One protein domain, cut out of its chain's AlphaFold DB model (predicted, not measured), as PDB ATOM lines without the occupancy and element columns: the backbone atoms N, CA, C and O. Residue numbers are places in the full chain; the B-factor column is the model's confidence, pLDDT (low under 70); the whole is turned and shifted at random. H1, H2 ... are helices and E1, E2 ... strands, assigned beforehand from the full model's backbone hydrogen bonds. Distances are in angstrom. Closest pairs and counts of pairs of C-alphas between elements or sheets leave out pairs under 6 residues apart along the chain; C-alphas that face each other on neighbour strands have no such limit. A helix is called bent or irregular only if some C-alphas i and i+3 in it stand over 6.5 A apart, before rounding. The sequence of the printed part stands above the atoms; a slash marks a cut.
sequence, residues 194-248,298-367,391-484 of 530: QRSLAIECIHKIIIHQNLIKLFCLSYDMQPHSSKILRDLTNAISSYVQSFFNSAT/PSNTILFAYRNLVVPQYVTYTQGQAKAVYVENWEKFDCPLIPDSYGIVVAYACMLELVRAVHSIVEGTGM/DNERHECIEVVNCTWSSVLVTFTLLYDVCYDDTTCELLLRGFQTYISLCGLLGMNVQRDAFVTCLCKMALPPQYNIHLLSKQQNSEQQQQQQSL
ATOM      1  N   GLN A 194       4.237 205.773 146.268       86.00
ATOM      2  CA  GLN A 194       4.974 204.674 146.893       86.00
ATOM      3  C   GLN A 194       4.592 204.512 148.363       86.00
ATOM      4  O   GLN A 194       4.354 203.392 148.817       86.00
ATOM      5  N   ARG A 195       4.448 205.632 149.080       88.44
ATOM      6  CA  ARG A 195       3.969 205.644 150.468       88.44
ATOM      7  C   ARG A 195       2.538 205.102 150.571       88.44
ATOM      8  O   ARG A 195       2.241 204.331 151.479       88.44
ATOM      9  N   SER A 196       1.676 205.448 149.612       86.31
ATOM     10  CA  SER A 196       0.284 204.972 149.537       86.31
ATOM     11  C   SER A 196       0.193 203.463 149.281       86.31
ATOM     12  O   SER A 196      -0.635 202.779 149.879       86.31
ATOM     13  N   LEU A 197       1.075 202.911 148.444       86.69
ATOM     14  CA  LEU A 197       1.157 201.462 148.242       86.69
ATOM     15  C   LEU A 197       1.685 200.742 149.479       86.69
ATOM     16  O   LEU A 197       1.171 199.683 149.835       86.69
ATOM     17  N   ALA A 198       2.707 201.304 150.128       91.06
ATOM     18  CA  ALA A 198       3.294 200.724 151.326       91.06
ATOM     19  C   ALA A 198       2.253 200.622 152.449       91.06
ATOM     20  O   ALA A 198       2.092 199.545 153.019       91.06
ATOM     21  N   ILE A 199       1.480 201.685 152.711       91.00
ATOM     22  CA  ILE A 199       0.432 201.644 153.742       91.00
ATOM     23  C   ILE A 199      -0.693 200.656 153.399       91.00
ATOM     24  O   ILE A 199      -1.210 199.980 154.285       91.00
ATOM     25  N   GLU A 200      -1.032 200.490 152.119       88.81
ATOM     26  CA  GLU A 200      -2.008 199.493 151.665       88.81
ATOM     27  C   GLU A 200      -1.496 198.054 151.852       88.81
ATOM     28  O   GLU A 200      -2.245 197.172 152.279       88.81
ATOM     29  N   CYS A 201      -0.203 197.821 151.617       91.25
ATOM     30  CA  CYS A 201       0.457 196.545 151.903       91.25
ATOM     31  C   CYS A 201       0.487 196.247 153.406       91.25
ATOM     32  O   CYS A 201       0.170 195.134 153.824       91.25
ATOM     33  N   ILE A 202       0.809 197.250 154.224       92.56
ATOM     34  CA  ILE A 202       0.793 197.146 155.686       92.56
ATOM     35  C   ILE A 202      -0.623 196.840 156.189       92.56
ATOM     36  O   ILE A 202      -0.795 195.949 157.019       92.56
ATOM     37  N   HIS A 203      -1.649 197.493 155.638       90.62
ATOM     38  CA  HIS A 203      -3.044 197.212 155.972       90.62
ATOM     39  C   HIS A 203      -3.420 195.752 155.663       90.62
ATOM     40  O   HIS A 203      -4.002 195.080 156.513       90.62
ATOM     41  N   LYS A 204      -3.013 195.213 154.503       88.69
ATOM     42  CA  LYS A 204      -3.210 193.788 154.165       88.69
ATOM     43  C   LYS A 204      -2.556 192.834 155.167       88.69
ATOM     44  O   LYS A 204      -3.095 191.760 155.416       88.69
ATOM     45  N   ILE A 205      -1.406 193.207 155.725       90.25
ATOM     46  CA  ILE A 205      -0.695 192.401 156.725       90.25
ATOM     47  C   ILE A 205      -1.414 192.469 158.081       90.25
ATOM     48  O   ILE A 205      -1.662 191.431 158.689       90.25
ATOM     49  N   ILE A 206      -1.800 193.669 158.530       90.94
ATOM     50  CA  ILE A 206      -2.394 193.912 159.860       90.94
ATOM     51  C   ILE A 206      -3.786 193.290 160.025       90.94
ATOM     52  O   ILE A 206      -4.148 192.888 161.128       90.94
ATOM     53  N   ILE A 207      -4.549 193.119 158.945       88.19
ATOM     54  CA  ILE A 207      -5.846 192.420 159.004       88.19
ATOM     55  C   ILE A 207      -5.701 190.973 159.498       88.19
ATOM     56  O   ILE A 207      -6.609 190.424 160.127       88.19
ATOM     57  N   HIS A 208      -4.560 190.332 159.243       86.69
ATOM     58  CA  HIS A 208      -4.311 188.966 159.680       86.69
ATOM     59  C   HIS A 208      -3.775 188.936 161.117       86.69
ATOM     60  O   HIS A 208      -2.576 188.997 161.370       86.69
ATOM     61  N   GLN A 209      -4.688 188.748 162.067       87.06
ATOM     62  CA  GLN A 209      -4.429 188.736 163.515       87.06
ATOM     63  C   GLN A 209      -3.333 187.734 163.932       87.06
ATOM     64  O   GLN A 209      -2.487 188.039 164.771       87.06
ATOM     65  N   ASN A 210      -3.297 186.559 163.290       86.56
ATOM     66  CA  ASN A 210      -2.268 185.543 163.531       86.56
ATOM     67  C   ASN A 210      -0.855 186.044 163.195       86.56
ATOM     68  O   ASN A 210       0.088 185.684 163.893       86.56
ATOM     69  N   LEU A 211      -0.697 186.882 162.162       88.56
ATOM     70  CA  LEU A 211       0.608 187.441 161.801       88.56
ATOM     71  C   LEU A 211       1.091 188.438 162.851       88.56
ATOM     72  O   LEU A 211       2.249 188.380 163.233       88.56
ATOM     73  N   ILE A 212       0.209 189.291 163.380       89.94
ATOM     74  CA  ILE A 212       0.569 190.243 164.446       89.94
ATOM     75  C   ILE A 212       1.059 189.502 165.693       89.94
ATOM     76  O   ILE A 212       2.091 189.867 166.261       89.94
ATOM     77  N   LYS A 213       0.361 188.428 166.086       87.06
ATOM     78  CA  LYS A 213       0.807 187.560 167.181       87.06
ATOM     79  C   LYS A 213       2.187 186.961 166.887       87.06
ATOM     80  O   LYS A 213       3.073 187.012 167.735       87.06
ATOM     81  N   LEU A 214       2.374 186.420 165.684       87.06
ATOM     82  CA  LEU A 214       3.638 185.815 165.270       87.06
ATOM     83  C   LEU A 214       4.794 186.826 165.231       87.06
ATOM     84  O   LEU A 214       5.877 186.482 165.686       87.06
ATOM     85  N   PHE A 215       4.567 188.065 164.782       90.44
ATOM     86  CA  PHE A 215       5.579 189.128 164.791       90.44
ATOM     87  C   PHE A 215       6.031 189.465 166.211       90.44
ATOM     88  O   PHE A 215       7.226 189.606 166.467       90.44
ATOM     89  N   CYS A 216       5.082 189.571 167.145       87.25
ATOM     90  CA  CYS A 216       5.415 189.843 168.538       87.25
ATOM     91  C   CYS A 216       6.258 188.706 169.139       87.25
ATOM     92  O   CYS A 216       7.296 188.962 169.745       87.25
ATOM     93  N   LEU A 217       5.866 187.455 168.887       86.75
ATOM     94  CA  LEU A 217       6.566 186.261 169.369       86.75
ATOM     95  C   LEU A 217       7.983 186.112 168.802       86.75
ATOM     96  O   LEU A 217       8.920 185.787 169.535       86.75
ATOM     97  N   SER A 218       8.145 186.304 167.493       85.19
ATOM     98  CA  SER A 218       9.418 186.049 166.818       85.19
ATOM     99  C   SER A 218      10.425 187.182 166.979       85.19
ATOM    100  O   SER A 218      11.622 186.910 166.938       85.19
ATOM    101  N   TYR A 219       9.965 188.425 167.150       87.19
ATOM    102  CA  TYR A 219      10.829 189.609 167.134       87.19
ATOM    103  C   TYR A 219      10.736 190.416 168.434       87.19
ATOM    104  O   TYR A 219      11.698 190.475 169.201       87.19
ATOM    105  N   ASP A 220       9.572 190.993 168.747       85.44
ATOM    106  CA  ASP A 220       9.443 191.960 169.847       85.44
ATOM    107  C   ASP A 220       9.649 191.336 171.240       85.44
ATOM    108  O   ASP A 220      10.139 192.017 172.140       85.44
ATOM    109  N   MET A 221       9.387 190.040 171.417       83.69
ATOM    110  CA  MET A 221       9.694 189.315 172.657       83.69
ATOM    111  C   MET A 221      11.167 188.898 172.779       83.69
ATOM    112  O   MET A 221      11.630 188.581 173.873       83.69
ATOM    113  N   GLN A 222      11.937 188.926 171.687       83.00
ATOM    114  CA  GLN A 222      13.351 188.560 171.719       83.00
ATOM    115  C   GLN A 222      14.208 189.759 172.170       83.00
ATOM    116  O   GLN A 222      14.056 190.869 171.649       83.00
ATOM    117  N   PRO A 223      15.142 189.585 173.124       68.81
ATOM    118  CA  PRO A 223      15.895 190.696 173.712       68.81
ATOM    119  C   PRO A 223      16.928 191.323 172.765       68.81
ATOM    120  O   PRO A 223      17.389 192.431 173.027       68.81
ATOM    121  N   HIS A 224      17.333 190.629 171.698       76.56
ATOM    122  CA  HIS A 224      18.349 191.088 170.734       76.56
ATOM    123  C   HIS A 224      17.809 191.227 169.303       76.56
ATOM    124  O   HIS A 224      18.588 191.416 168.374       76.56
ATOM    125  N   SER A 225      16.491 191.121 169.116       82.75
ATOM    126  CA  SER A 225      15.845 191.300 167.812       82.75
ATOM    127  C   SER A 225      15.226 192.693 167.695       82.75
ATOM    128  O   SER A 225      14.920 193.341 168.706       82.75
ATOM    129  N   SER A 226      15.055 193.152 166.454       85.19
ATOM    130  CA  SER A 226      14.371 194.401 166.129       85.19
ATOM    131  C   SER A 226      12.931 194.374 166.639       85.19
ATOM    132  O   SER A 226      12.267 193.339 166.620       85.19
ATOM    133  N   LYS A 227      12.414 195.520 167.089       91.06
ATOM    134  CA  LYS A 227      11.042 195.630 167.609       91.06
ATOM    135  C   LYS A 227      10.069 195.936 166.477       91.06
ATOM    136  O   LYS A 227       9.454 197.000 166.436       91.06
ATOM    137  N   ILE A 228       9.976 195.014 165.522       92.31
ATOM    138  CA  ILE A 228       9.308 195.252 164.245       92.31
ATOM    139  C   ILE A 228       7.832 195.618 164.394       92.31
ATOM    140  O   ILE A 228       7.348 196.452 163.633       92.31
ATOM    141  N   LEU A 229       7.102 195.031 165.354       92.62
ATOM    142  CA  LEU A 229       5.684 195.347 165.529       92.62
ATOM    143  C   LEU A 229       5.536 196.784 166.033       92.62
ATOM    144  O   LEU A 229       4.742 197.546 165.483       92.62
ATOM    145  N   ARG A 230       6.340 197.169 167.029       93.62
ATOM    146  CA  ARG A 230       6.403 198.547 167.532       93.62
ATOM    147  C   ARG A 230       6.819 199.544 166.450       93.62
ATOM    148  O   ARG A 230       6.217 200.612 166.335       93.62
ATOM    149  N   ASP A 231       7.827 199.210 165.652       94.19
ATOM    150  CA  ASP A 231       8.319 200.075 164.580       94.19
ATOM    151  C   ASP A 231       7.272 200.229 163.470       94.19
ATOM    152  O   ASP A 231       7.045 201.339 162.988       94.19
ATOM    153  N   LEU A 232       6.550 199.156 163.133       94.56
ATOM    154  CA  LEU A 232       5.451 199.175 162.171       94.56
ATOM    155  C   LEU A 232       4.314 200.099 162.628       94.56
ATOM    156  O   LEU A 232       3.856 200.946 161.858       94.56
ATOM    157  N   THR A 233       3.865 199.984 163.880       94.31
ATOM    158  CA  THR A 233       2.778 200.831 164.395       94.31
ATOM    159  C   THR A 233       3.207 202.285 164.552       94.31
ATOM    160  O   THR A 233       2.433 203.196 164.238       94.31
ATOM    161  N   ASN A 234       4.455 202.527 164.959       95.00
ATOM    162  CA  ASN A 234       5.038 203.866 165.005       95.00
ATOM    163  C   ASN A 234       5.181 204.488 163.615       95.00
ATOM    164  O   ASN A 234       4.939 205.685 163.469       95.00
ATOM    165  N   ALA A 235       5.521 203.701 162.594       94.56
ATOM    166  CA  ALA A 235       5.607 204.178 161.220       94.56
ATOM    167  C   ALA A 235       4.238 204.647 160.705       94.56
ATOM    168  O   ALA A 235       4.140 205.735 160.138       94.56
ATOM    169  N   ILE A 236       3.167 203.887 160.974       94.19
ATOM    170  CA  ILE A 236       1.794 204.298 160.634       94.19
ATOM    171  C   ILE A 236       1.422 205.592 161.376       94.19
ATOM    172  O   ILE A 236       0.908 206.524 160.760       94.19
ATOM    173  N   SER A 237       1.723 205.694 162.677       93.94
ATOM    174  CA  SER A 237       1.459 206.910 163.465       93.94
ATOM    175  C   SER A 237       2.220 208.128 162.927       93.94
ATOM    176  O   SER A 237       1.629 209.182 162.688       93.94
ATOM    177  N   SER A 238       3.515 207.977 162.644       92.69
ATOM    178  CA  SER A 238       4.345 209.025 162.040       92.69
ATOM    179  C   SER A 238       3.861 209.423 160.647       92.69
ATOM    180  O   SER A 238       3.933 210.597 160.294       92.69
ATOM    181  N   TYR A 239       3.330 208.485 159.857       92.25
ATOM    182  CA  TYR A 239       2.733 208.783 158.555       92.25
ATOM    183  C   TYR A 239       1.511 209.700 158.684       92.25
ATOM    184  O   TYR A 239       1.438 210.721 157.998       92.25
ATOM    185  N   VAL A 240       0.599 209.385 159.612       91.25
ATOM    186  CA  VAL A 240      -0.575 210.219 159.925       91.25
ATOM    187  C   VAL A 240      -0.134 211.606 160.404       91.25
ATOM    188  O   VAL A 240      -0.612 212.619 159.895       91.25
ATOM    189  N   GLN A 241       0.820 211.676 161.336       91.06
ATOM    190  CA  GLN A 241       1.349 212.950 161.838       91.06
ATOM    191  C   GLN A 241       2.014 213.778 160.734       91.06
ATOM    192  O   GLN A 241       1.774 214.978 160.628       91.06
ATOM    193  N   SER A 242       2.829 213.145 159.885       89.50
ATOM    194  CA  SER A 242       3.494 213.790 158.750       89.50
ATOM    195  C   SER A 242       2.482 214.391 157.778       89.50
ATOM    196  O   SER A 242       2.688 215.517 157.325       89.50
ATOM    197  N   PHE A 243       1.379 213.689 157.502       86.00
ATOM    198  CA  PHE A 243       0.308 214.186 156.641       86.00
ATOM    199  C   PHE A 243      -0.311 215.483 157.191       86.00
ATOM    200  O   PHE A 243      -0.350 216.498 156.492       86.00
ATOM    201  N   PHE A 244      -0.710 215.495 158.467       83.12
ATOM    202  CA  PHE A 244      -1.318 216.682 159.081       83.12
ATOM    203  C   PHE A 244      -0.319 217.821 159.330       83.12
ATOM    204  O   PHE A 244      -0.669 218.988 159.156       83.12
ATOM    205  N   ASN A 245       0.939 217.515 159.658       81.88
ATOM    206  CA  ASN A 245       1.988 218.525 159.811       81.88
ATOM    207  C   ASN A 245       2.353 219.166 158.466       81.88
ATOM    208  O   ASN A 245       2.501 220.384 158.392       81.88
ATOM    209  N   SER A 246       2.427 218.393 157.380       72.31
ATOM    210  CA  SER A 246       2.658 218.940 156.036       72.31
ATOM    211  C   SER A 246       1.547 219.911 155.615       72.31
ATOM    212  O   SER A 246       1.835 220.946 155.014       72.31
ATOM    213  N   ALA A 247       0.292 219.645 155.994       60.66
ATOM    214  CA  ALA A 247      -0.825 220.557 155.734       60.66
ATOM    215  C   ALA A 247      -0.679 221.917 156.456       60.66
ATOM    216  O   ALA A 247      -1.147 222.943 155.956       60.66
ATOM    217  N   THR A 248       0.015 221.963 157.602       53.78
ATOM    218  CA  THR A 248       0.261 223.225 158.327       53.78
ATOM    219  C   THR A 248       1.272 224.139 157.637       53.78
ATOM    220  O   THR A 248       1.129 225.357 157.711       53.78
ATOM    221  N   PRO A 298     -15.625 209.925 144.281       42.91
ATOM    222  CA  PRO A 298     -15.601 210.498 145.614       42.91
ATOM    223  C   PRO A 298     -17.045 210.576 146.102       42.91
ATOM    224  O   PRO A 298     -17.867 211.299 145.537       42.91
ATOM    225  N   SER A 299     -17.374 209.799 147.131       45.81
ATOM    226  CA  SER A 299     -18.569 210.075 147.915       45.81
ATOM    227  C   SER A 299     -18.402 211.499 148.441       45.81
ATOM    228  O   SER A 299     -17.345 211.836 148.970       45.81
ATOM    229  N   ASN A 300     -19.420 212.348 148.306       51.53
ATOM    230  CA  ASN A 300     -19.373 213.754 148.740       51.53
ATOM    231  C   ASN A 300     -19.321 213.919 150.283       51.53
ATOM    232  O   ASN A 300     -19.618 214.989 150.808       51.53
ATOM    233  N   THR A 301     -18.976 212.852 151.010       58.94
ATOM    234  CA  THR A 301     -18.887 212.783 152.468       58.94
ATOM    235  C   THR A 301     -17.471 213.136 152.909       58.94
ATOM    236  O   THR A 301     -16.497 212.546 152.440       58.94
ATOM    237  N   ILE A 302     -17.355 214.097 153.819       61.66
ATOM    238  CA  ILE A 302     -16.090 214.546 154.403       61.66
ATOM    239  C   ILE A 302     -15.822 213.718 155.661       61.66
ATOM    240  O   ILE A 302     -16.637 213.739 156.574       61.66
ATOM    241  N   LEU A 303     -14.686 213.013 155.721       63.50
ATOM    242  CA  LEU A 303     -14.278 212.247 156.911       63.50
ATOM    243  C   LEU A 303     -13.519 213.126 157.912       63.50
ATOM    244  O   LEU A 303     -13.806 213.127 159.109       63.50
ATOM    245  N   PHE A 304     -12.549 213.889 157.406       71.25
ATOM    246  CA  PHE A 304     -11.617 214.678 158.210       71.25
ATOM    247  C   PHE A 304     -11.564 216.114 157.683       71.25
ATOM    248  O   PHE A 304     -11.449 216.327 156.473       71.25
ATOM    249  N   ALA A 305     -11.623 217.093 158.585       60.22
ATOM    250  CA  ALA A 305     -11.486 218.511 158.264       60.22
ATOM    251  C   ALA A 305     -10.443 219.157 159.186       60.22
ATOM    252  O   ALA A 305     -10.695 219.370 160.369       60.22
ATOM    253  N   TYR A 306      -9.261 219.490 158.656       52.12
ATOM    254  CA  TYR A 306      -8.198 220.153 159.421       52.12
ATOM    255  C   TYR A 306      -7.751 221.442 158.746       52.12
ATOM    256  O   TYR A 306      -7.194 221.391 157.655       52.12
ATOM    257  N   ARG A 307      -7.938 222.592 159.408       49.69
ATOM    258  CA  ARG A 307      -7.351 223.895 159.021       49.69
ATOM    259  C   ARG A 307      -7.371 224.164 157.497       49.69
ATOM    260  O   ARG A 307      -6.336 224.447 156.909       49.69
ATOM    261  N   ASN A 308      -8.561 224.088 156.887       49.31
ATOM    262  CA  ASN A 308      -8.856 224.254 155.445       49.31
ATOM    263  C   ASN A 308      -8.537 223.064 154.517       49.31
ATOM    264  O   ASN A 308      -8.794 223.153 153.317       49.31
ATOM    265  N   LEU A 309      -8.047 221.939 155.041       56.66
ATOM    266  CA  LEU A 309      -7.921 220.677 154.314       56.66
ATOM    267  C   LEU A 309      -9.138 219.788 154.592       56.66
ATOM    268  O   LEU A 309      -9.434 219.469 155.743       56.66
ATOM    269  N   VAL A 310      -9.825 219.383 153.527       60.44
ATOM    270  CA  VAL A 310     -10.970 218.471 153.563       60.44
ATOM    271  C   VAL A 310     -10.531 217.139 152.967       60.44
ATOM    272  O   VAL A 310     -10.107 217.088 151.814       60.44
ATOM    273  N   VAL A 311     -10.624 216.061 153.743       64.31
ATOM    274  CA  VAL A 311     -10.383 214.688 153.280       64.31
ATOM    275  C   VAL A 311     -11.740 214.057 152.971       64.31
ATOM    276  O   VAL A 311     -12.456 213.669 153.903       64.31
ATOM    277  N   PRO A 312     -12.137 213.962 151.691       59.59
ATOM    278  CA  PRO A 312     -13.363 213.268 151.338       59.59
ATOM    279  C   PRO A 312     -13.175 211.749 151.420       59.59
ATOM    280  O   PRO A 312     -12.064 211.214 151.368       59.59
ATOM    281  N   GLN A 313     -14.285 211.038 151.565       60.66
ATOM    282  CA  GLN A 313     -14.321 209.586 151.628       60.66
ATOM    283  C   GLN A 313     -14.110 208.979 150.237       60.66
ATOM    284  O   GLN A 313     -15.041 208.863 149.442       60.66
ATOM    285  N   TYR A 314     -12.878 208.552 149.951       53.62
ATOM    286  CA  TYR A 314     -12.543 207.860 148.698       53.62
ATOM    287  C   TYR A 314     -12.836 206.357 148.743       53.62
ATOM    288  O   TYR A 314     -13.119 205.760 147.709       53.62
ATOM    289  N   VAL A 315     -12.757 205.724 149.920       56.94
ATOM    290  CA  VAL A 315     -12.984 204.280 150.085       56.94
ATOM    291  C   VAL A 315     -13.693 204.007 151.403       56.94
ATOM    292  O   VAL A 315     -13.281 204.486 152.457       56.94
ATOM    293  N   THR A 316     -14.750 203.201 151.349       55.91
ATOM    294  CA  THR A 316     -15.362 202.603 152.538       55.91
ATOM    295  C   THR A 316     -14.735 201.231 152.759       55.91
ATOM    296  O   THR A 316     -14.877 200.339 151.921       55.91
ATOM    297  N   TYR A 317     -14.032 201.062 153.876       57.81
ATOM    298  CA  TYR A 317     -13.533 199.759 154.307       57.81
ATOM    299  C   TYR A 317     -14.594 199.081 155.172       57.81
ATOM    300  O   TYR A 317     -14.971 199.589 156.227       57.81
ATOM    301  N   THR A 318     -15.099 197.936 154.720       52.06
ATOM    302  CA  THR A 318     -15.896 197.043 155.567       52.06
ATOM    303  C   THR A 318     -14.959 196.311 156.523       52.06
ATOM    304  O   THR A 318     -13.912 195.833 156.093       52.06
ATOM    305  N   GLN A 319     -15.334 196.221 157.801       51.69
ATOM    306  CA  GLN A 319     -14.506 195.627 158.863       51.69
ATOM    307  C   GLN A 319     -13.931 194.259 158.451       51.69
ATOM    308  O   GLN A 319     -14.668 193.406 157.951       51.69
ATOM    309  N   GLY A 320     -12.626 194.059 158.664       47.38
ATOM    310  CA  GLY A 320     -11.925 192.806 158.356       47.38
ATOM    311  C   GLY A 320     -11.642 192.539 156.869       47.38
ATOM    312  O   GLY A 320     -11.294 191.413 156.517       47.38
ATOM    313  N   GLN A 321     -11.794 193.529 155.981       47.75
ATOM    314  CA  GLN A 321     -11.476 193.404 154.551       47.75
ATOM    315  C   GLN A 321     -10.483 194.487 154.108       47.75
ATOM    316  O   GLN A 321     -10.758 195.682 154.221       47.75
ATOM    317  N   ALA A 322      -9.355 194.077 153.518       57.06
ATOM    318  CA  ALA A 322      -8.475 194.995 152.797       57.06
ATOM    319  C   ALA A 322      -8.964 195.068 151.359       57.06
ATOM    320  O   ALA A 322      -8.743 194.148 150.574       57.06
ATOM    321  N   LYS A 323      -9.604 196.179 150.996       57.97
ATOM    322  CA  LYS A 323      -9.850 196.485 149.591       57.97
ATOM    323  C   LYS A 323      -8.629 197.197 149.031       57.97
ATOM    324  O   LYS A 323      -8.366 198.345 149.391       57.97
ATOM    325  N   ALA A 324      -7.882 196.507 148.182       57.06
ATOM    326  CA  ALA A 324      -6.763 197.117 147.496       57.06
ATOM    327  C   ALA A 324      -7.289 197.911 146.300       57.06
ATOM    328  O   ALA A 324      -7.881 197.337 145.388       57.06
ATOM    329  N   VAL A 325      -7.141 199.232 146.316       58.88
ATOM    330  CA  VAL A 325      -7.626 200.068 145.207       58.88
ATOM    331  C   VAL A 325      -6.519 200.303 144.198       58.88
ATOM    332  O   VAL A 325      -6.766 200.233 142.997       58.88
ATOM    333  N   TYR A 326      -5.291 200.512 144.671       57.38
ATOM    334  CA  TYR A 326      -4.155 200.776 143.798       57.38
ATOM    335  C   TYR A 326      -3.196 199.595 143.746       57.38
ATOM    336  O   TYR A 326      -2.685 199.325 142.670       57.38
ATOM    337  N   VAL A 327      -3.054 198.803 144.824       58.59
ATOM    338  CA  VAL A 327      -2.225 197.581 144.841       58.59
ATOM    339  C   VAL A 327      -2.825 196.431 144.022       58.59
ATOM    340  O   VAL A 327      -2.143 195.431 143.805       58.59
ATOM    341  N   GLU A 328      -4.031 196.550 143.473       61.00
ATOM    342  CA  GLU A 328      -4.620 195.541 142.569       61.00
ATOM    343  C   GLU A 328      -4.882 196.037 141.140       61.00
ATOM    344  O   GLU A 328      -4.970 195.213 140.234       61.00
ATOM    345  N   ASN A 329      -4.922 197.348 140.889       57.12
ATOM    346  CA  ASN A 329      -5.457 197.914 139.642       57.12
ATOM    347  C   ASN A 329      -4.371 198.357 138.632       57.12
ATOM    348  O   ASN A 329      -4.432 199.440 138.052       57.12
ATOM    349  N   TRP A 330      -3.359 197.510 138.432       53.66
ATOM    350  CA  TRP A 330      -2.083 197.817 137.754       53.66
ATOM    351  C   TRP A 330      -2.049 197.621 136.238       53.66
ATOM    352  O   TRP A 330      -0.978 197.662 135.629       53.66
ATOM    353  N   GLU A 331      -3.193 197.347 135.619       51.25
ATOM    354  CA  GLU A 331      -3.257 197.083 134.177       51.25
ATOM    355  C   GLU A 331      -3.146 198.361 133.328       51.25
ATOM    356  O   GLU A 331      -2.936 198.285 132.119       51.25
ATOM    357  N   LYS A 332      -3.215 199.546 133.951       53.59
ATOM    358  CA  LYS A 332      -2.911 200.825 133.298       53.59
ATOM    359  C   LYS A 332      -1.439 201.166 133.538       53.59
ATOM    360  O   LYS A 332      -1.000 201.264 134.676       53.59
ATOM    361  N   PHE A 333      -0.683 201.325 132.455       49.12
ATOM    362  CA  PHE A 333       0.779 201.480 132.421       49.12
ATOM    363  C   PHE A 333       1.328 202.791 133.034       49.12
ATOM    364  O   PHE A 333       2.541 203.001 133.013       49.12
ATOM    365  N   ASP A 334       0.463 203.627 133.618       51.00
ATOM    366  CA  ASP A 334       0.800 204.948 134.152       51.00
ATOM    367  C   ASP A 334       0.605 205.011 135.672       51.00
ATOM    368  O   ASP A 334      -0.348 204.443 136.213       51.00
ATOM    369  N   CYS A 335       1.490 205.738 136.365       54.22
ATOM    370  CA  CYS A 335       1.306 206.061 137.781       54.22
ATOM    371  C   CYS A 335      -0.002 206.862 137.943       54.22
ATOM    372  O   CYS A 335      -0.093 207.980 137.427       54.22
ATOM    373  N   PRO A 336      -1.025 206.344 138.644       59.88
ATOM    374  CA  PRO A 336      -2.236 207.094 138.897       59.88
ATOM    375  C   PRO A 336      -1.901 208.290 139.792       59.88
ATOM    376  O   PRO A 336      -1.062 208.202 140.692       59.88
ATOM    377  N   LEU A 337      -2.584 209.410 139.562       58.84
ATOM    378  CA  LEU A 337      -2.602 210.549 140.478       58.84
ATOM    379  C   LEU A 337      -3.371 210.124 141.737       58.84
ATOM    380  O   LEU A 337      -4.584 210.308 141.823       58.84
ATOM    381  N   ILE A 338      -2.683 209.470 142.675       64.94
ATOM    382  CA  ILE A 338      -3.262 209.076 143.961       64.94
ATOM    383  C   ILE A 338      -3.499 210.362 144.765       64.94
ATOM    384  O   ILE A 338      -2.533 211.089 145.001       64.94
ATOM    385  N   PRO A 339      -4.743 210.666 145.182       67.25
ATOM    386  CA  PRO A 339      -5.001 211.809 146.048       67.25
ATOM    387  C   PRO A 339      -4.221 211.660 147.356       67.25
ATOM    388  O   PRO A 339      -4.258 210.588 147.962       67.25
ATOM    389  N   ASP A 340      -3.573 212.726 147.829       66.25
ATOM    390  CA  ASP A 340      -2.795 212.706 149.082       66.25
ATOM    391  C   ASP A 340      -3.640 212.215 150.279       66.25
ATOM    392  O   ASP A 340      -3.157 211.557 151.199       66.25
ATOM    393  N   SER A 341      -4.943 212.480 150.218       73.69
ATOM    394  CA  SER A 341      -5.995 212.079 151.150       73.69
ATOM    395  C   SER A 341      -6.343 210.582 151.143       73.69
ATOM    396  O   SER A 341      -7.000 210.107 152.066       73.69
ATOM    397  N   TYR A 342      -5.924 209.802 150.147       81.00
ATOM    398  CA  TYR A 342      -6.188 208.362 150.122       81.00
ATOM    399  C   TYR A 342      -5.408 207.632 151.218       81.00
ATOM    400  O   TYR A 342      -5.987 206.874 151.997       81.00
ATOM    401  N   GLY A 343      -4.103 207.897 151.324       83.00
ATOM    402  CA  GLY A 343      -3.232 207.181 152.256       83.00
ATOM    403  C   GLY A 343      -3.633 207.364 153.722       83.00
ATOM    404  O   GLY A 343      -3.527 206.417 154.500       83.00
ATOM    405  N   ILE A 344      -4.172 208.530 154.097       86.06
ATOM    406  CA  ILE A 344      -4.692 208.777 155.453       86.06
ATOM    407  C   ILE A 344      -5.947 207.946 155.757       86.06
ATOM    408  O   ILE A 344      -6.074 207.423 156.863       86.06
ATOM    409  N   VAL A 345      -6.837 207.740 154.780       84.81
ATOM    410  CA  VAL A 345      -8.018 206.872 154.946       84.81
ATOM    411  C   VAL A 345      -7.587 205.413 155.120       84.81
ATOM    412  O   VAL A 345      -8.133 204.711 155.974       84.81
ATOM    413  N   VAL A 346      -6.568 204.963 154.377       86.38
ATOM    414  CA  VAL A 346      -5.982 203.624 154.566       86.38
ATOM    415  C   VAL A 346      -5.316 203.499 155.935       86.38
ATOM    416  O   VAL A 346      -5.513 202.495 156.612       86.38
ATOM    417  N   ALA A 347      -4.567 204.512 156.377       90.50
ATOM    418  CA  ALA A 347      -3.921 204.520 157.689       90.50
ATOM    419  C   ALA A 347      -4.944 204.483 158.839       90.50
ATOM    420  O   ALA A 347      -4.751 203.740 159.800       90.50
ATOM    421  N   TYR A 348      -6.056 205.216 158.718       89.69
ATOM    422  CA  TYR A 348      -7.183 205.146 159.653       89.69
ATOM    423  C   TYR A 348      -7.787 203.738 159.714       89.69
ATOM    424  O   TYR A 348      -7.927 203.174 160.801       89.69
ATOM    425  N   ALA A 349      -8.096 203.140 158.558       88.44
ATOM    426  CA  ALA A 349      -8.619 201.775 158.499       88.44
ATOM    427  C   ALA A 349      -7.633 200.770 159.120       88.44
ATOM    428  O   ALA A 349      -8.023 199.947 159.944       88.44
ATOM    429  N   CYS A 350      -6.347 200.909 158.804       91.50
ATOM    430  CA  CYS A 350      -5.264 200.094 159.341       91.50
ATOM    431  C   CYS A 350      -5.184 200.168 160.873       91.50
ATOM    432  O   CYS A 350      -5.078 199.147 161.546       91.50
ATOM    433  N   MET A 351      -5.310 201.368 161.437       92.62
ATOM    434  CA  MET A 351      -5.311 201.598 162.881       92.62
ATOM    435  C   MET A 351      -6.540 201.003 163.581       92.62
ATOM    436  O   MET A 351      -6.414 200.433 164.665       92.62
ATOM    437  N   LEU A 352      -7.722 201.059 162.962       90.88
ATOM    438  CA  LEU A 352      -8.908 200.375 163.483       90.88
ATOM    439  C   LEU A 352      -8.766 198.847 163.437       90.88
ATOM    440  O   LEU A 352      -9.134 198.170 164.397       90.88
ATOM    441  N   GLU A 353      -8.237 198.300 162.341       91.00
ATOM    442  CA  GLU A 353      -7.983 196.861 162.213       91.00
ATOM    443  C   GLU A 353      -6.896 196.386 163.182       91.00
ATOM    444  O   GLU A 353      -7.028 195.308 163.754       91.00
ATOM    445  N   LEU A 354      -5.890 197.216 163.474       93.19
ATOM    446  CA  LEU A 354      -4.905 196.939 164.518       93.19
ATOM    447  C   LEU A 354      -5.572 196.793 165.892       93.19
ATOM    448  O   LEU A 354      -5.320 195.810 166.585       93.19
ATOM    449  N   VAL A 355      -6.466 197.714 166.278       92.75
ATOM    450  CA  VAL A 355      -7.209 197.604 167.550       92.75
ATOM    451  C   VAL A 355      -8.059 196.331 167.587       92.75
ATOM    452  O   VAL A 355      -8.072 195.638 168.604       92.75
ATOM    453  N   ARG A 356      -8.720 195.970 166.478       90.12
ATOM    454  CA  ARG A 356      -9.469 194.704 166.372       90.12
ATOM    455  C   ARG A 356      -8.564 193.482 166.483       90.12
ATOM    456  O   ARG A 356      -8.946 192.506 167.122       90.12
ATOM    457  N   ALA A 357      -7.387 193.518 165.869       89.75
ATOM    458  CA  ALA A 357      -6.446 192.415 165.919       89.75
ATOM    459  C   ALA A 357      -5.900 192.206 167.331       89.75
ATOM    460  O   ALA A 357      -5.918 191.079 167.814       89.75
ATOM    461  N   VAL A 358      -5.511 193.281 168.022       91.31
ATOM    462  CA  VAL A 358      -5.091 193.217 169.430       91.31
ATOM    463  C   VAL A 358      -6.228 192.679 170.302       91.31
ATOM    464  O   VAL A 358      -6.005 191.777 171.102       91.31
ATOM    465  N   HIS A 359      -7.457 193.158 170.100       90.31
ATOM    466  CA  HIS A 359      -8.629 192.655 170.816       90.31
ATOM    467  C   HIS A 359      -8.840 191.150 170.617       90.31
ATOM    468  O   HIS A 359      -8.954 190.410 171.590       90.31
ATOM    469  N   SER A 360      -8.807 190.684 169.370       88.25
ATOM    470  CA  SER A 360      -8.983 189.267 169.050       88.25
ATOM    471  C   SER A 360      -7.837 188.387 169.557       88.25
ATOM    472  O   SER A 360      -8.072 187.251 169.951       88.25
ATOM    473  N   ILE A 361      -6.599 188.891 169.607       86.19
ATOM    474  CA  ILE A 361      -5.469 188.159 170.205       86.19
ATOM    475  C   ILE A 361      -5.689 187.967 171.712       86.19
ATOM    476  O   ILE A 361      -5.420 186.886 172.230       86.19
ATOM    477  N   VAL A 362      -6.201 188.990 172.400       84.94
ATOM    478  CA  VAL A 362      -6.438 188.954 173.851       84.94
ATOM    479  C   VAL A 362      -7.677 188.127 174.217       84.94
ATOM    480  O   VAL A 362      -7.658 187.437 175.229       84.94
ATOM    481  N   GLU A 363      -8.746 188.154 173.414       80.81
ATOM    482  CA  GLU A 363      -9.940 187.325 173.654       80.81
ATOM    483  C   GLU A 363      -9.783 185.884 173.136       80.81
ATOM    484  O   GLU A 363     -10.252 184.929 173.757       80.81
ATOM    485  N   GLY A 364      -9.102 185.704 172.002       63.72
ATOM    486  CA  GLY A 364      -8.937 184.421 171.319       63.72
ATOM    487  C   GLY A 364      -8.029 183.430 172.048       63.72
ATOM    488  O   GLY A 364      -8.189 182.220 171.873       63.72
ATOM    489  N   THR A 365      -7.132 183.898 172.920       55.09
ATOM    490  CA  THR A 365      -6.372 183.035 173.844       55.09
ATOM    491  C   THR A 365      -7.266 182.370 174.898       55.09
ATOM    492  O   THR A 365      -6.898 181.331 175.430       55.09
ATOM    493  N   GLY A 366      -8.483 182.877 175.136       43.03
ATOM    494  CA  GLY A 366      -9.462 182.269 176.045       43.03
ATOM    495  C   GLY A 366     -10.332 181.156 175.438       43.03
ATOM    496  O   GLY A 366     -11.026 180.461 176.177       43.03
ATOM    497  N   MET A 367     -10.320 180.962 174.111       42.69
ATOM    498  CA  MET A 367     -11.229 180.035 173.402       42.69
ATOM    499  C   MET A 367     -10.607 178.674 173.057       42.69
ATOM    500  O   MET A 367     -11.256 177.837 172.435       42.69
ATOM    501  N   ASP A 391       0.499 181.516 182.113       69.44
ATOM    502  CA  ASP A 391       1.383 182.673 182.362       69.44
ATOM    503  C   ASP A 391       2.093 183.159 181.082       69.44
ATOM    504  O   ASP A 391       2.279 184.361 180.881       69.44
ATOM    505  N   ASN A 392       2.412 182.230 180.174       73.25
ATOM    506  CA  ASN A 392       3.021 182.529 178.880       73.25
ATOM    507  C   ASN A 392       2.060 183.281 177.944       73.25
ATOM    508  O   ASN A 392       2.435 184.312 177.394       73.25
ATOM    509  N   GLU A 393       0.808 182.834 177.809       77.50
ATOM    510  CA  GLU A 393      -0.194 183.500 176.959       77.50
ATOM    511  C   GLU A 393      -0.526 184.904 177.468       77.50
ATOM    512  O   GLU A 393      -0.731 185.834 176.683       77.50
ATOM    513  N   ARG A 394      -0.535 185.084 178.793       80.38
ATOM    514  CA  ARG A 394      -0.702 186.402 179.401       80.38
ATOM    515  C   ARG A 394       0.481 187.315 179.082       80.38
ATOM    516  O   ARG A 394       0.263 188.482 178.756       80.38
ATOM    517  N   HIS A 395       1.708 186.806 179.164       84.00
ATOM    518  CA  HIS A 395       2.908 187.577 178.848       84.00
ATOM    519  C   HIS A 395       2.941 188.012 177.374       84.00
ATOM    520  O   HIS A 395       3.207 189.180 177.094       84.00
ATOM    521  N   GLU A 396       2.561 187.122 176.449       84.81
ATOM    522  CA  GLU A 396       2.396 187.442 175.022       84.81
ATOM    523  C   GLU A 396       1.408 188.600 174.810       84.81
ATOM    524  O   GLU A 396       1.711 189.572 174.119       84.81
ATOM    525  N   CYS A 397       0.229 188.528 175.435       86.69
ATOM    526  CA  CYS A 397      -0.800 189.560 175.308       86.69
ATOM    527  C   CYS A 397      -0.334 190.917 175.855       86.69
ATOM    528  O   CYS A 397      -0.595 191.957 175.247       86.69
ATOM    529  N   ILE A 398       0.370 190.912 176.991       88.56
ATOM    530  CA  ILE A 398       0.937 192.123 177.591       88.56
ATOM    531  C   ILE A 398       1.950 192.768 176.642       88.56
ATOM    532  O   ILE A 398       1.907 193.986 176.458       88.56
ATOM    533  N   GLU A 399       2.825 191.982 176.008       89.81
ATOM    534  CA  GLU A 399       3.839 192.538 175.109       89.81
ATOM    535  C   GLU A 399       3.229 193.103 173.821       89.81
ATOM    536  O   GLU A 399       3.570 194.216 173.416       89.81
ATOM    537  N   VAL A 400       2.236 192.421 173.234       91.31
ATOM    538  CA  VAL A 400       1.479 192.954 172.085       91.31
ATOM    539  C   VAL A 400       0.872 194.319 172.421       91.31
ATOM    540  O   VAL A 400       0.981 195.265 171.631       91.31
ATOM    541  N   VAL A 401       0.268 194.463 173.605       92.00
ATOM    542  CA  VAL A 401      -0.304 195.744 174.047       92.00
ATOM    543  C   VAL A 401       0.792 196.781 174.304       92.00
ATOM    544  O   VAL A 401       0.627 197.928 173.883       92.00
ATOM    545  N   ASN A 402       1.921 196.408 174.918       91.94
ATOM    546  CA  ASN A 402       3.069 197.296 175.153       91.94
ATOM    547  C   ASN A 402       3.665 197.868 173.862       91.94
ATOM    548  O   ASN A 402       4.097 199.022 173.849       91.94
ATOM    549  N   CYS A 403       3.682 197.092 172.781       91.81
ATOM    550  CA  CYS A 403       4.218 197.549 171.504       91.81
ATOM    551  C   CYS A 403       3.277 198.487 170.749       91.81
ATOM    552  O   CYS A 403       3.752 199.372 170.042       91.81
ATOM    553  N   THR A 404       1.964 198.331 170.918       94.06
ATOM    554  CA  THR A 404       0.970 198.988 170.058       94.06
ATOM    555  C   THR A 404       0.268 200.188 170.713       94.06
ATOM    556  O   THR A 404      -0.174 201.096 170.005       94.06
ATOM    557  N   TRP A 405       0.218 200.270 172.053       94.12
ATOM    558  CA  TRP A 405      -0.630 201.246 172.765       94.12
ATOM    559  C   TRP A 405      -0.294 202.710 172.473       94.12
ATOM    560  O   TRP A 405      -1.200 203.517 172.277       94.12
ATOM    561  N   SER A 406       0.994 203.060 172.433       94.06
ATOM    562  CA  SER A 406       1.433 204.450 172.260       94.06
ATOM    563  C   SER A 406       1.101 204.957 170.857       94.06
ATOM    564  O   SER A 406       0.528 206.035 170.692       94.06
ATOM    565  N   SER A 407       1.374 204.143 169.832       94.06
ATOM    566  CA  SER A 407       1.090 204.497 168.442       94.06
ATOM    567  C   SER A 407      -0.414 204.646 168.198       94.06
ATOM    568  O   SER A 407      -0.827 205.610 167.550       94.06
ATOM    569  N   VAL A 408      -1.223 203.729 168.749       94.94
ATOM    570  CA  VAL A 408      -2.692 203.788 168.690       94.94
ATOM    571  C   VAL A 408      -3.199 205.049 169.386       94.94
ATOM    572  O   VAL A 408      -3.926 205.817 168.765       94.94
ATOM    573  N   LEU A 409      -2.770 205.315 170.624       93.75
ATOM    574  CA  LEU A 409      -3.203 206.479 171.400       93.75
ATOM    575  C   LEU A 409      -2.941 207.791 170.650       93.75
ATOM    576  O   LEU A 409      -3.857 208.594 170.480       93.75
ATOM    577  N   VAL A 410      -1.709 207.999 170.176       94.12
ATOM    578  CA  VAL A 410      -1.324 209.233 169.474       94.12
ATOM    579  C   VAL A 410      -2.113 209.398 168.176       94.12
ATOM    580  O   VAL A 410      -2.637 210.477 167.904       94.12
ATOM    581  N   THR A 411      -2.245 208.324 167.396       93.44
ATOM    582  CA  THR A 411      -2.940 208.372 166.103       93.44
ATOM    583  C   THR A 411      -4.430 208.624 166.277       93.44
ATOM    584  O   THR A 411      -4.988 209.482 165.603       93.44
ATOM    585  N   PHE A 412      -5.078 207.918 167.203       92.75
ATOM    586  CA  PHE A 412      -6.499 208.093 167.484       92.75
ATOM    587  C   PHE A 412      -6.792 209.481 168.051       92.75
ATOM    588  O   PHE A 412      -7.807 210.065 167.692       92.75
ATOM    589  N   THR A 413      -5.892 210.025 168.877       91.75
ATOM    590  CA  THR A 413      -6.011 211.398 169.383       91.75
ATOM    591  C   THR A 413      -6.032 212.407 168.249       91.75
ATOM    592  O   THR A 413      -6.959 213.202 168.139       91.75
ATOM    593  N   LEU A 414      -5.047 212.311 167.357       90.88
ATOM    594  CA  LEU A 414      -4.935 213.210 166.218       90.88
ATOM    595  C   LEU A 414      -6.110 213.061 165.245       90.88
ATOM    596  O   LEU A 414      -6.628 214.054 164.752       90.88
ATOM    597  N   LEU A 415      -6.548 211.831 164.969       88.75
ATOM    598  CA  LEU A 415      -7.682 211.584 164.078       88.75
ATOM    599  C   LEU A 415      -9.007 212.064 164.675       88.75
ATOM    600  O   LEU A 415      -9.859 212.530 163.925       88.75
ATOM    601  N   TYR A 416      -9.172 211.982 165.998       87.81
ATOM    602  CA  TYR A 416     -10.354 212.487 166.691       87.81
ATOM    603  C   TYR A 416     -10.447 214.014 166.609       87.81
ATOM    604  O   TYR A 416     -11.499 214.531 166.248       87.81
ATOM    605  N   ASP A 417      -9.341 214.730 166.839       85.44
ATOM    606  CA  ASP A 417      -9.297 216.201 166.761       85.44
ATOM    607  C   ASP A 417      -9.670 216.744 165.370       85.44
ATOM    608  O   ASP A 417     -10.080 217.897 165.227       85.44
ATOM    609  N   VAL A 418      -9.508 215.918 164.333       84.75
ATOM    610  CA  VAL A 418      -9.778 216.267 162.933       84.75
ATOM    611  C   VAL A 418     -11.113 215.692 162.429       84.75
ATOM    612  O   VAL A 418     -11.591 216.044 161.347       84.75
ATOM    613  N   CYS A 419     -11.729 214.786 163.185       84.50
ATOM    614  CA  CYS A 419     -12.935 214.087 162.769       84.50
ATOM    615  C   CYS A 419     -14.095 215.068 162.565       84.50
ATOM    616  O   CYS A 419     -14.401 215.869 163.446       84.50
ATOM    617  N   TYR A 420     -14.745 214.999 161.401       80.38
ATOM    618  CA  TYR A 420     -15.930 215.812 161.099       80.38
ATOM    619  C   TYR A 420     -17.217 214.982 161.088       80.38
ATOM    620  O   TYR A 420     -18.288 215.492 161.399       80.38
ATOM    621  N   ASP A 421     -17.108 213.704 160.731       82.81
ATOM    622  CA  ASP A 421     -18.239 212.792 160.608       82.81
ATOM    623  C   ASP A 421     -18.539 212.053 161.926       82.81
ATOM    624  O   ASP A 421     -17.641 211.494 162.564       82.81
ATOM    625  N   ASP A 422     -19.820 211.995 162.297       82.81
ATOM    626  CA  ASP A 422     -20.284 211.348 163.528       82.81
ATOM    627  C   ASP A 422     -19.980 209.843 163.537       82.81
ATOM    628  O   ASP A 422     -19.593 209.293 164.569       82.81
ATOM    629  N   THR A 423     -20.088 209.164 162.388       86.62
ATOM    630  CA  THR A 423     -19.855 207.709 162.320       86.62
ATOM    631  C   THR A 423     -18.381 207.363 162.522       86.62
ATOM    632  O   THR A 423     -18.033 206.407 163.220       86.62
ATOM    633  N   THR A 424     -17.493 208.182 161.965       82.88
ATOM    634  CA  THR A 424     -16.041 208.067 162.126       82.88
ATOM    635  C   THR A 424     -15.633 208.340 163.575       82.88
ATOM    636  O   THR A 424     -14.806 207.607 164.128       82.88
ATOM    637  N   CYS A 425     -16.272 209.328 164.208       87.25
ATOM    638  CA  CYS A 425     -16.094 209.660 165.617       87.25
ATOM    639  C   CYS A 425     -16.525 208.496 166.527       87.25
ATOM    640  O   CYS A 425     -15.754 208.061 167.384       87.25
ATOM    641  N   GLU A 426     -17.704 207.913 166.283       88.69
ATOM    642  CA  GLU A 426     -18.200 206.749 167.028       88.69
ATOM    643  C   GLU A 426     -17.239 205.553 166.918       88.69
ATOM    644  O   GLU A 426     -16.931 204.899 167.919       88.69
ATOM    645  N   LEU A 427     -16.704 205.282 165.723       88.44
ATOM    646  CA  LEU A 427     -15.739 204.201 165.509       88.44
ATOM    647  C   LEU A 427     -14.417 204.429 166.255       88.44
ATOM    648  O   LEU A 427     -13.872 203.476 166.821       88.44
ATOM    649  N   LEU A 428     -13.910 205.667 166.287       91.00
ATOM    650  CA  LEU A 428     -12.716 206.020 167.061       91.00
ATOM    651  C   LEU A 428     -12.963 205.834 168.561       91.00
ATOM    652  O   LEU A 428     -12.180 205.153 169.224       91.00
ATOM    653  N   LEU A 429     -14.073 206.363 169.085       90.81
ATOM    654  CA  LEU A 429     -14.453 206.228 170.496       90.81
ATOM    655  C   LEU A 429     -14.661 204.764 170.900       90.81
ATOM    656  O   LEU A 429     -14.214 204.343 171.969       90.81
ATOM    657  N   ARG A 430     -15.261 203.949 170.028       91.38
ATOM    658  CA  ARG A 430     -15.379 202.504 170.246       91.38
ATOM    659  C   ARG A 430     -14.013 201.821 170.288       91.38
ATOM    660  O   ARG A 430     -13.816 200.896 171.079       91.38
ATOM    661  N   GLY A 431     -13.059 202.272 169.477       89.44
ATOM    662  CA  GLY A 431     -11.674 201.810 169.551       89.44
ATOM    663  C   GLY A 431     -10.995 202.189 170.871       89.44
ATOM    664  O   GLY A 431     -10.408 201.311 171.503       89.44
ATOM    665  N   PHE A 432     -11.162 203.431 171.350       91.75
ATOM    666  CA  PHE A 432     -10.722 203.859 172.689       91.75
ATOM    667  C   PHE A 432     -11.306 202.964 173.788       91.75
ATOM    668  O   PHE A 432     -10.563 202.437 174.615       91.75
ATOM    669  N   GLN A 433     -12.624 202.744 173.774       92.69
ATOM    670  CA  GLN A 433     -13.310 201.888 174.743       92.69
ATOM    671  C   GLN A 433     -12.753 200.460 174.730       92.69
ATOM    672  O   GLN A 433     -12.480 199.892 175.788       92.69
ATOM    673  N   THR A 434     -12.554 199.891 173.537       91.19
ATOM    674  CA  THR A 434     -11.999 198.542 173.369       91.19
ATOM    675  C   THR A 434     -10.601 198.475 173.982       91.19
ATOM    676  O   THR A 434     -10.343 197.617 174.823       91.19
ATOM    677  N   TYR A 435      -9.724 199.429 173.670       91.50
ATOM    678  CA  TYR A 435      -8.359 199.446 174.198       91.50
ATOM    679  C   TYR A 435      -8.305 199.631 175.725       91.50
ATOM    680  O   TYR A 435      -7.565 198.925 176.408       91.50
ATOM    681  N   ILE A 436      -9.144 200.512 176.285       91.94
ATOM    682  CA  ILE A 436      -9.278 200.699 177.742       91.94
ATOM    683  C   ILE A 436      -9.729 199.397 178.412       91.94
ATOM    684  O   ILE A 436      -9.167 199.012 179.440       91.94
ATOM    685  N   SER A 437     -10.712 198.700 177.828       90.06
ATOM    686  CA  SER A 437     -11.205 197.424 178.361       90.06
ATOM    687  C   SER A 437     -10.127 196.334 178.349       90.06
ATOM    688  O   SER A 437      -9.983 195.615 179.337       90.06
ATOM    689  N   LEU A 438      -9.303 196.279 177.296       89.62
ATOM    690  CA  LEU A 438      -8.183 195.343 177.170       89.62
ATOM    691  C   LEU A 438      -7.088 195.615 178.206       89.62
ATOM    692  O   LEU A 438      -6.642 194.696 178.890       89.62
ATOM    693  N   CYS A 439      -6.687 196.880 178.378       89.19
ATOM    694  CA  CYS A 439      -5.724 197.254 179.414       89.19
ATOM    695  C   CYS A 439      -6.260 196.954 180.822       89.19
ATOM    696  O   CYS A 439      -5.505 196.504 181.683       89.19
ATOM    697  N   GLY A 440      -7.563 197.159 181.051       86.00
ATOM    698  CA  GLY A 440      -8.237 196.790 182.296       86.00
ATOM    699  C   GLY A 440      -8.199 195.285 182.563       86.00
ATOM    700  O   GLY A 440      -7.843 194.880 183.668       86.00
ATOM    701  N   LEU A 441      -8.487 194.467 181.546       86.00
ATOM    702  CA  LEU A 441      -8.455 193.005 181.634       86.00
ATOM    703  C   LEU A 441      -7.047 192.472 181.938       86.00
ATOM    704  O   LEU A 441      -6.894 191.582 182.767       86.00
ATOM    705  N   LEU A 442      -6.009 193.034 181.315       85.38
ATOM    706  CA  LEU A 442      -4.620 192.598 181.519       85.38
ATOM    707  C   LEU A 442      -3.990 193.128 182.824       85.38
ATOM    708  O   LEU A 442      -2.937 192.635 183.238       85.38
ATOM    709  N   GLY A 443      -4.633 194.091 183.497       84.88
ATOM    710  CA  GLY A 443      -4.125 194.745 184.712       84.88
ATOM    711  C   GLY A 443      -3.095 195.854 184.445       84.88
ATOM    712  O   GLY A 443      -2.292 196.191 185.313       84.88
ATOM    713  N   MET A 444      -3.094 196.419 183.239       88.81
ATOM    714  CA  MET A 444      -2.132 197.418 182.773       88.81
ATOM    715  C   MET A 444      -2.607 198.841 183.112       88.81
ATOM    716  O   MET A 444      -3.248 199.514 182.303       88.81
ATOM    717  N   ASN A 445      -2.307 199.300 184.331       90.75
ATOM    718  CA  ASN A 445      -2.806 200.583 184.845       90.75
ATOM    719  C   ASN A 445      -2.260 201.803 184.083       90.75
ATOM    720  O   ASN A 445      -3.028 202.702 183.762       90.75
ATOM    721  N   VAL A 446      -0.965 201.824 183.742       91.50
ATOM    722  CA  VAL A 446      -0.320 202.989 183.098       91.50
ATOM    723  C   VAL A 446      -0.955 203.299 181.740       91.50
ATOM    724  O   VAL A 446      -1.321 204.438 181.459       91.50
ATOM    725  N   GLN A 447      -1.121 202.274 180.905       91.44
ATOM    726  CA  GLN A 447      -1.709 202.392 179.577       91.44
ATOM    727  C   GLN A 447      -3.189 202.766 179.686       91.44
ATOM    728  O   GLN A 447      -3.628 203.710 179.031       91.44
ATOM    729  N   ARG A 448      -3.946 202.092 180.565       92.00
ATOM    730  CA  ARG A 448      -5.360 202.404 180.823       92.00
ATOM    731  C   ARG A 448      -5.544 203.875 181.198       92.00
ATOM    732  O   ARG A 448      -6.368 204.560 180.595       92.00
ATOM    733  N   ASP A 449      -4.772 204.359 182.165       92.00
ATOM    734  CA  ASP A 449      -4.910 205.716 182.693       92.00
ATOM    735  C   ASP A 449      -4.525 206.767 181.638       92.00
ATOM    736  O   ASP A 449      -5.147 207.828 181.582       92.00
ATOM    737  N   ALA A 450      -3.584 206.461 180.735       92.81
ATOM    738  CA  ALA A 450      -3.248 207.323 179.601       92.81
ATOM    739  C   ALA A 450      -4.416 207.473 178.607       92.81
ATOM    740  O   ALA A 450      -4.761 208.600 178.235       92.81
ATOM    741  N   PHE A 451      -5.066 206.368 178.217       93.38
ATOM    742  CA  PHE A 451      -6.249 206.407 177.345       93.38
ATOM    743  C   PHE A 451      -7.427 207.130 178.007       93.38
ATOM    744  O   PHE A 451      -8.063 207.969 177.373       93.38
ATOM    745  N   VAL A 452      -7.689 206.861 179.291       91.56
ATOM    746  CA  VAL A 452      -8.751 207.545 180.048       91.56
ATOM    747  C   VAL A 452      -8.464 209.041 180.159       91.56
ATOM    748  O   VAL A 452      -9.344 209.855 179.903       91.56
ATOM    749  N   THR A 453      -7.224 209.425 180.472       90.50
ATOM    750  CA  THR A 453      -6.822 210.838 180.552       90.50
ATOM    751  C   THR A 453      -7.013 211.546 179.215       90.50
ATOM    752  O   THR A 453      -7.485 212.681 179.180       90.50
ATOM    753  N   CYS A 454      -6.663 210.890 178.108       90.31
ATOM    754  CA  CYS A 454      -6.875 211.416 176.764       90.31
ATOM    755  C   CYS A 454      -8.368 211.642 176.470       90.31
ATOM    756  O   CYS A 454      -8.755 212.739 176.073       90.31
ATOM    757  N   LEU A 455      -9.218 210.660 176.779       89.31
ATOM    758  CA  LEU A 455     -10.666 210.762 176.594       89.31
ATOM    759  C   LEU A 455     -11.275 211.876 177.461       89.31
ATOM    760  O   LEU A 455     -12.085 212.666 176.981       89.31
ATOM    761  N   CYS A 456     -10.825 212.018 178.711       88.50
ATOM    762  CA  CYS A 456     -11.219 213.131 179.576       88.50
ATOM    763  C   CYS A 456     -10.810 214.486 178.984       88.50
ATOM    764  O   CYS A 456     -11.600 215.427 179.010       88.50
ATOM    765  N   LYS A 457      -9.601 214.594 178.416       85.44
ATOM    766  CA  LYS A 457      -9.137 215.830 177.767       85.44
ATOM    767  C   LYS A 457      -9.981 216.208 176.554       85.44
ATOM    768  O   LYS A 457     -10.172 217.401 176.346       85.44
ATOM    769  N   MET A 458     -10.459 215.225 175.792       84.06
ATOM    770  CA  MET A 458     -11.327 215.423 174.624       84.06
ATOM    771  C   MET A 458     -12.765 215.782 174.999       84.06
ATOM    772  O   MET A 458     -13.414 216.542 174.288       84.06
ATOM    773  N   ALA A 459     -13.274 215.230 176.103       84.50
ATOM    774  CA  ALA A 459     -14.636 215.483 176.570       84.50
ATOM    775  C   ALA A 459     -14.790 216.856 177.249       84.50
ATOM    776  O   ALA A 459     -15.885 217.418 177.286       84.50
ATOM    777  N   LEU A 460     -13.708 217.390 177.820       79.56
ATOM    778  CA  LEU A 460     -13.717 218.659 178.539       79.56
ATOM    779  C   LEU A 460     -13.435 219.842 177.597       79.56
ATOM    780  O   LEU A 460     -12.515 219.773 176.781       79.56
ATOM    781  N   PRO A 461     -14.135 220.982 177.755       73.12
ATOM    782  CA  PRO A 461     -13.786 222.208 177.047       73.12
ATOM    783  C   PRO A 461     -12.321 222.609 177.303       73.12
ATOM    784  O   PRO A 461     -11.832 222.462 178.430       73.12
ATOM    785  N   PRO A 462     -11.614 223.192 176.316       62.69
ATOM    786  CA  PRO A 462     -10.172 223.460 176.400       62.69
ATOM    787  C   PRO A 462      -9.770 224.349 177.590       62.69
ATOM    788  O   PRO A 462      -8.669 224.221 178.121       62.69
ATOM    789  N   GLN A 463     -10.679 225.204 178.067       59.00
ATOM    790  CA  GLN A 463     -10.467 226.079 179.227       59.00
ATOM    791  C   GLN A 463     -10.453 225.323 180.571       59.00
ATOM    792  O   GLN A 463      -9.867 225.795 181.543       59.00
ATOM    793  N   TYR A 464     -11.058 224.135 180.633       59.78
ATOM    794  CA  TYR A 464     -11.163 223.326 181.850       59.78
ATOM    795  C   TYR A 464      -9.914 222.453 182.081       59.78
ATOM    796  O   TYR A 464      -9.512 222.221 183.224       59.78
ATOM    797  N   ASN A 465      -9.237 222.040 181.000       55.56
ATOM    798  CA  ASN A 465      -8.012 221.227 181.051       55.56
ATOM    799  C   ASN A 465      -6.853 221.925 181.788       55.56
ATOM    800  O   ASN A 465      -6.106 221.266 182.511       55.56
ATOM    801  N   ILE A 466      -6.719 223.252 181.666       59.16
ATOM    802  CA  ILE A 466      -5.645 224.027 182.319       59.16
ATOM    803  C   ILE A 466      -5.762 223.966 183.852       59.16
ATOM    804  O   ILE A 466      -4.758 223.791 184.541       59.16
ATOM    805  N   HIS A 467      -6.971 224.068 184.409       54.78
ATOM    806  CA  HIS A 467      -7.174 224.132 185.863       54.78
ATOM    807  C   HIS A 467      -7.075 222.769 186.569       54.78
ATOM    808  O   HIS A 467      -6.653 222.714 187.725       54.78
ATOM    809  N   LEU A 468      -7.428 221.671 185.895       53.91
ATOM    810  CA  LEU A 468      -7.318 220.315 186.449       53.91
ATOM    811  C   LEU A 468      -5.897 219.742 186.328       53.91
ATOM    812  O   LEU A 468      -5.384 219.204 187.308       53.91
ATOM    813  N   LEU A 469      -5.222 219.919 185.182       53.88
ATOM    814  CA  LEU A 469      -3.849 219.421 185.009       53.88
ATOM    815  C   LEU A 469      -2.803 220.247 185.770       53.88
ATOM    816  O   LEU A 469      -1.845 219.671 186.284       53.88
ATOM    817  N   SER A 470      -2.988 221.567 185.914       54.06
ATOM    818  CA  SER A 470      -2.082 222.392 186.737       54.06
ATOM    819  C   SER A 470      -2.109 221.994 188.217       54.06
ATOM    820  O   SER A 470      -1.081 222.035 188.890       54.06
ATOM    821  N   LYS A 471      -3.256 221.525 188.725       51.53
ATOM    822  CA  LYS A 471      -3.364 220.953 190.075       51.53
ATOM    823  C   LYS A 471      -2.553 219.663 190.227       51.53
ATOM    824  O   LYS A 471      -1.952 219.444 191.277       51.53
ATOM    825  N   GLN A 472      -2.508 218.832 189.186       52.69
ATOM    826  CA  GLN A 472      -1.780 217.564 189.195       52.69
ATOM    827  C   GLN A 472      -0.258 217.778 189.085       52.69
ATOM    828  O   GLN A 472       0.487 217.199 189.870       52.69
ATOM    829  N   GLN A 473       0.206 218.709 188.239       49.97
ATOM    830  CA  GLN A 473       1.630 219.089 188.171       49.97
ATOM    831  C   GLN A 473       2.139 219.768 189.455       49.97
ATOM    832  O   GLN A 473       3.255 219.491 189.897       49.97
ATOM    833  N   ASN A 474       1.316 220.598 190.111       47.25
ATOM    834  CA  ASN A 474       1.674 221.181 191.411       47.25
ATOM    835  C   ASN A 474       1.785 220.129 192.530       47.25
ATOM    836  O   ASN A 474       2.539 220.331 193.480       47.25
ATOM    837  N   SER A 475       1.072 219.003 192.417       48.44
ATOM    838  CA  SER A 475       1.105 217.925 193.414       48.44
ATOM    839  C   SER A 475       2.406 217.107 193.337       48.44
ATOM    840  O   SER A 475       2.993 216.783 194.368       48.44
ATOM    841  N   GLU A 476       2.911 216.843 192.127       46.31
ATOM    842  CA  GLU A 476       4.194 216.149 191.913       46.31
ATOM    843  C   GLU A 476       5.400 217.033 192.277       46.31
ATOM    844  O   GLU A 476       6.338 216.564 192.925       46.31
ATOM    845  N   GLN A 477       5.354 218.335 191.964       47.75
ATOM    846  CA  GLN A 477       6.403 219.279 192.375       47.75
ATOM    847  C   GLN A 477       6.449 219.484 193.899       47.75
ATOM    848  O   GLN A 477       7.540 219.553 194.466       47.75
ATOM    849  N   GLN A 478       5.300 219.503 194.591       49.03
ATOM    850  CA  GLN A 478       5.274 219.591 196.057       49.03
ATOM    851  C   GLN A 478       5.833 218.336 196.742       49.03
ATOM    852  O   GLN A 478       6.558 218.475 197.727       49.03
ATOM    853  N   GLN A 479       5.590 217.127 196.219       50.34
ATOM    854  CA  GLN A 479       6.195 215.903 196.769       50.34
ATOM    855  C   GLN A 479       7.706 215.821 196.510       50.34
ATOM    856  O   GLN A 479       8.467 215.406 197.392       50.34
ATOM    857  N   GLN A 480       8.181 216.263 195.342       47.06
ATOM    858  CA  GLN A 480       9.615 216.271 195.046       47.06
ATOM    859  C   GLN A 480      10.361 217.335 195.873       47.06
ATOM    860  O   GLN A 480      11.449 217.061 196.381       47.06
ATOM    861  N   GLN A 481       9.743 218.495 196.116       48.19
ATOM    862  CA  GLN A 481      10.307 219.548 196.966       48.19
ATOM    863  C   GLN A 481      10.247 219.198 198.464       48.19
ATOM    864  O   GLN A 481      11.205 219.474 199.186       48.19
ATOM    865  N   GLN A 482       9.192 218.514 198.933       52.94
ATOM    866  CA  GLN A 482       9.124 217.985 200.303       52.94
ATOM    867  C   GLN A 482      10.135 216.858 200.537       52.94
ATOM    868  O   GLN A 482      10.806 216.867 201.565       52.94
ATOM    869  N   SER A 483      10.331 215.941 199.583       51.12
ATOM    870  CA  SER A 483      11.340 214.879 199.723       51.12
ATOM    871  C   SER A 483      12.783 215.409 199.685       51.12
ATOM    872  O   SER A 483      13.646 214.878 200.387       51.12
ATOM    873  N   LEU A 484      13.051 216.487 198.934       50.84
ATOM    874  CA  LEU A 484      14.343 217.185 198.940       50.84
ATOM    875  C   LEU A 484      14.583 217.952 200.245       50.84
ATOM    876  O   LEU A 484      15.670 217.846 200.811       50.84
TER     877      LEU A 484
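This is residues 194 to 248, 298 to 367 and 391 to 484 of the 530 residues of the protein "Hypothetical protein" of Rotaria sp. Silwood1 (UniProt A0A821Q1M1). A bundle of packed helices has H4 and the bent H5 as its core, with H1 and H3 on one side and H6 and H7 on the other; H2 crosses one end and the small strand hairpin E1 E2 lies at the opposite end. Residues 470 to 484 of H8 stick out as a free arm, and loop residues 328 to 334 also stick out. The printed part has 219 residues, with named elements in the order H1 H2 H3 E1 E2 H4 H5 H6 H7 H8, eight helices and two antiparallel strands: mostly helix. It is compact, with a radius of gyration of the C-alphas of 19.2 A, yet elongated, spanning 70 by 46 by 32 A.

E1, residues 299 to 306, and E2, residues 309 to 313, form an antiparallel hairpin; N 303 and O 311, 3.0 A apart, are within hydrogen-bond range. The closest C-alphas of E2 and H4, residues 340 to 364, are those of Val 311 and Ser 341, 5.5 A apart. H5, residues 391 to 418, was assigned as one helix by its hydrogen bonds but is bent, with C-alphas 403 and 406 7.5 A apart; its arms, H5a up to residue 403 and H5b from residue 406, stand at a steep tilt of 44 degrees. H4, with residues 348 to 355 alone, touches H5b, closest at the C-alphas of Met 351 and Val 408, 6.7 A. H1, residues 194 to 206, touches H4 at a shallow tilt of 16 degrees, the same way, closest at His 203 and Cys 350, C-alphas 5.0 A apart. H3, residues 228 to 248, touches H5b with residues 233 to 241 alone, closest at Asn 234 and Ser 407, C-alphas 5.3 A apart. H2, residues 209 to 220, is about perpendicular to H5a at 89 degrees and touches it, closest at Cys 216 and Val 400, C-alphas 6.1 A apart. H6, residues 422 to 442, and H7, residues 445 to 459, form a helical hairpin, closest at Ile 436 and Arg 448, C-alphas 5.3 A apart. H8, residues 462 to 484, is close to but not clearly touching H7. Every O i to N i+4 pair is within hydrogen-bond range in H1, H2, H3, H5a, H5b, H6 and H7; in H4 19 of 21 are, in H8 16 of 19.

H1 begins at C-alpha 194, (4.974, 204.674, 146.893). H4 is 36.5 A long, H6 30.3 A and H3 30.0 A. H8, 33.9 A long, ends at C-alpha 484, (14.343, 217.185, 198.940).

The C-alphas farthest apart, of Glu 331 and Gln 482, are 70.4 A apart. Residues 249 to 297 and 368 to 390 are not printed; the gaps are 24.0 A and 15.7 A. The link E2 to H4 is long. Mean pLDDT of the printed part is 77.2; low stretches include residues 305 to 340 and 462 to 484.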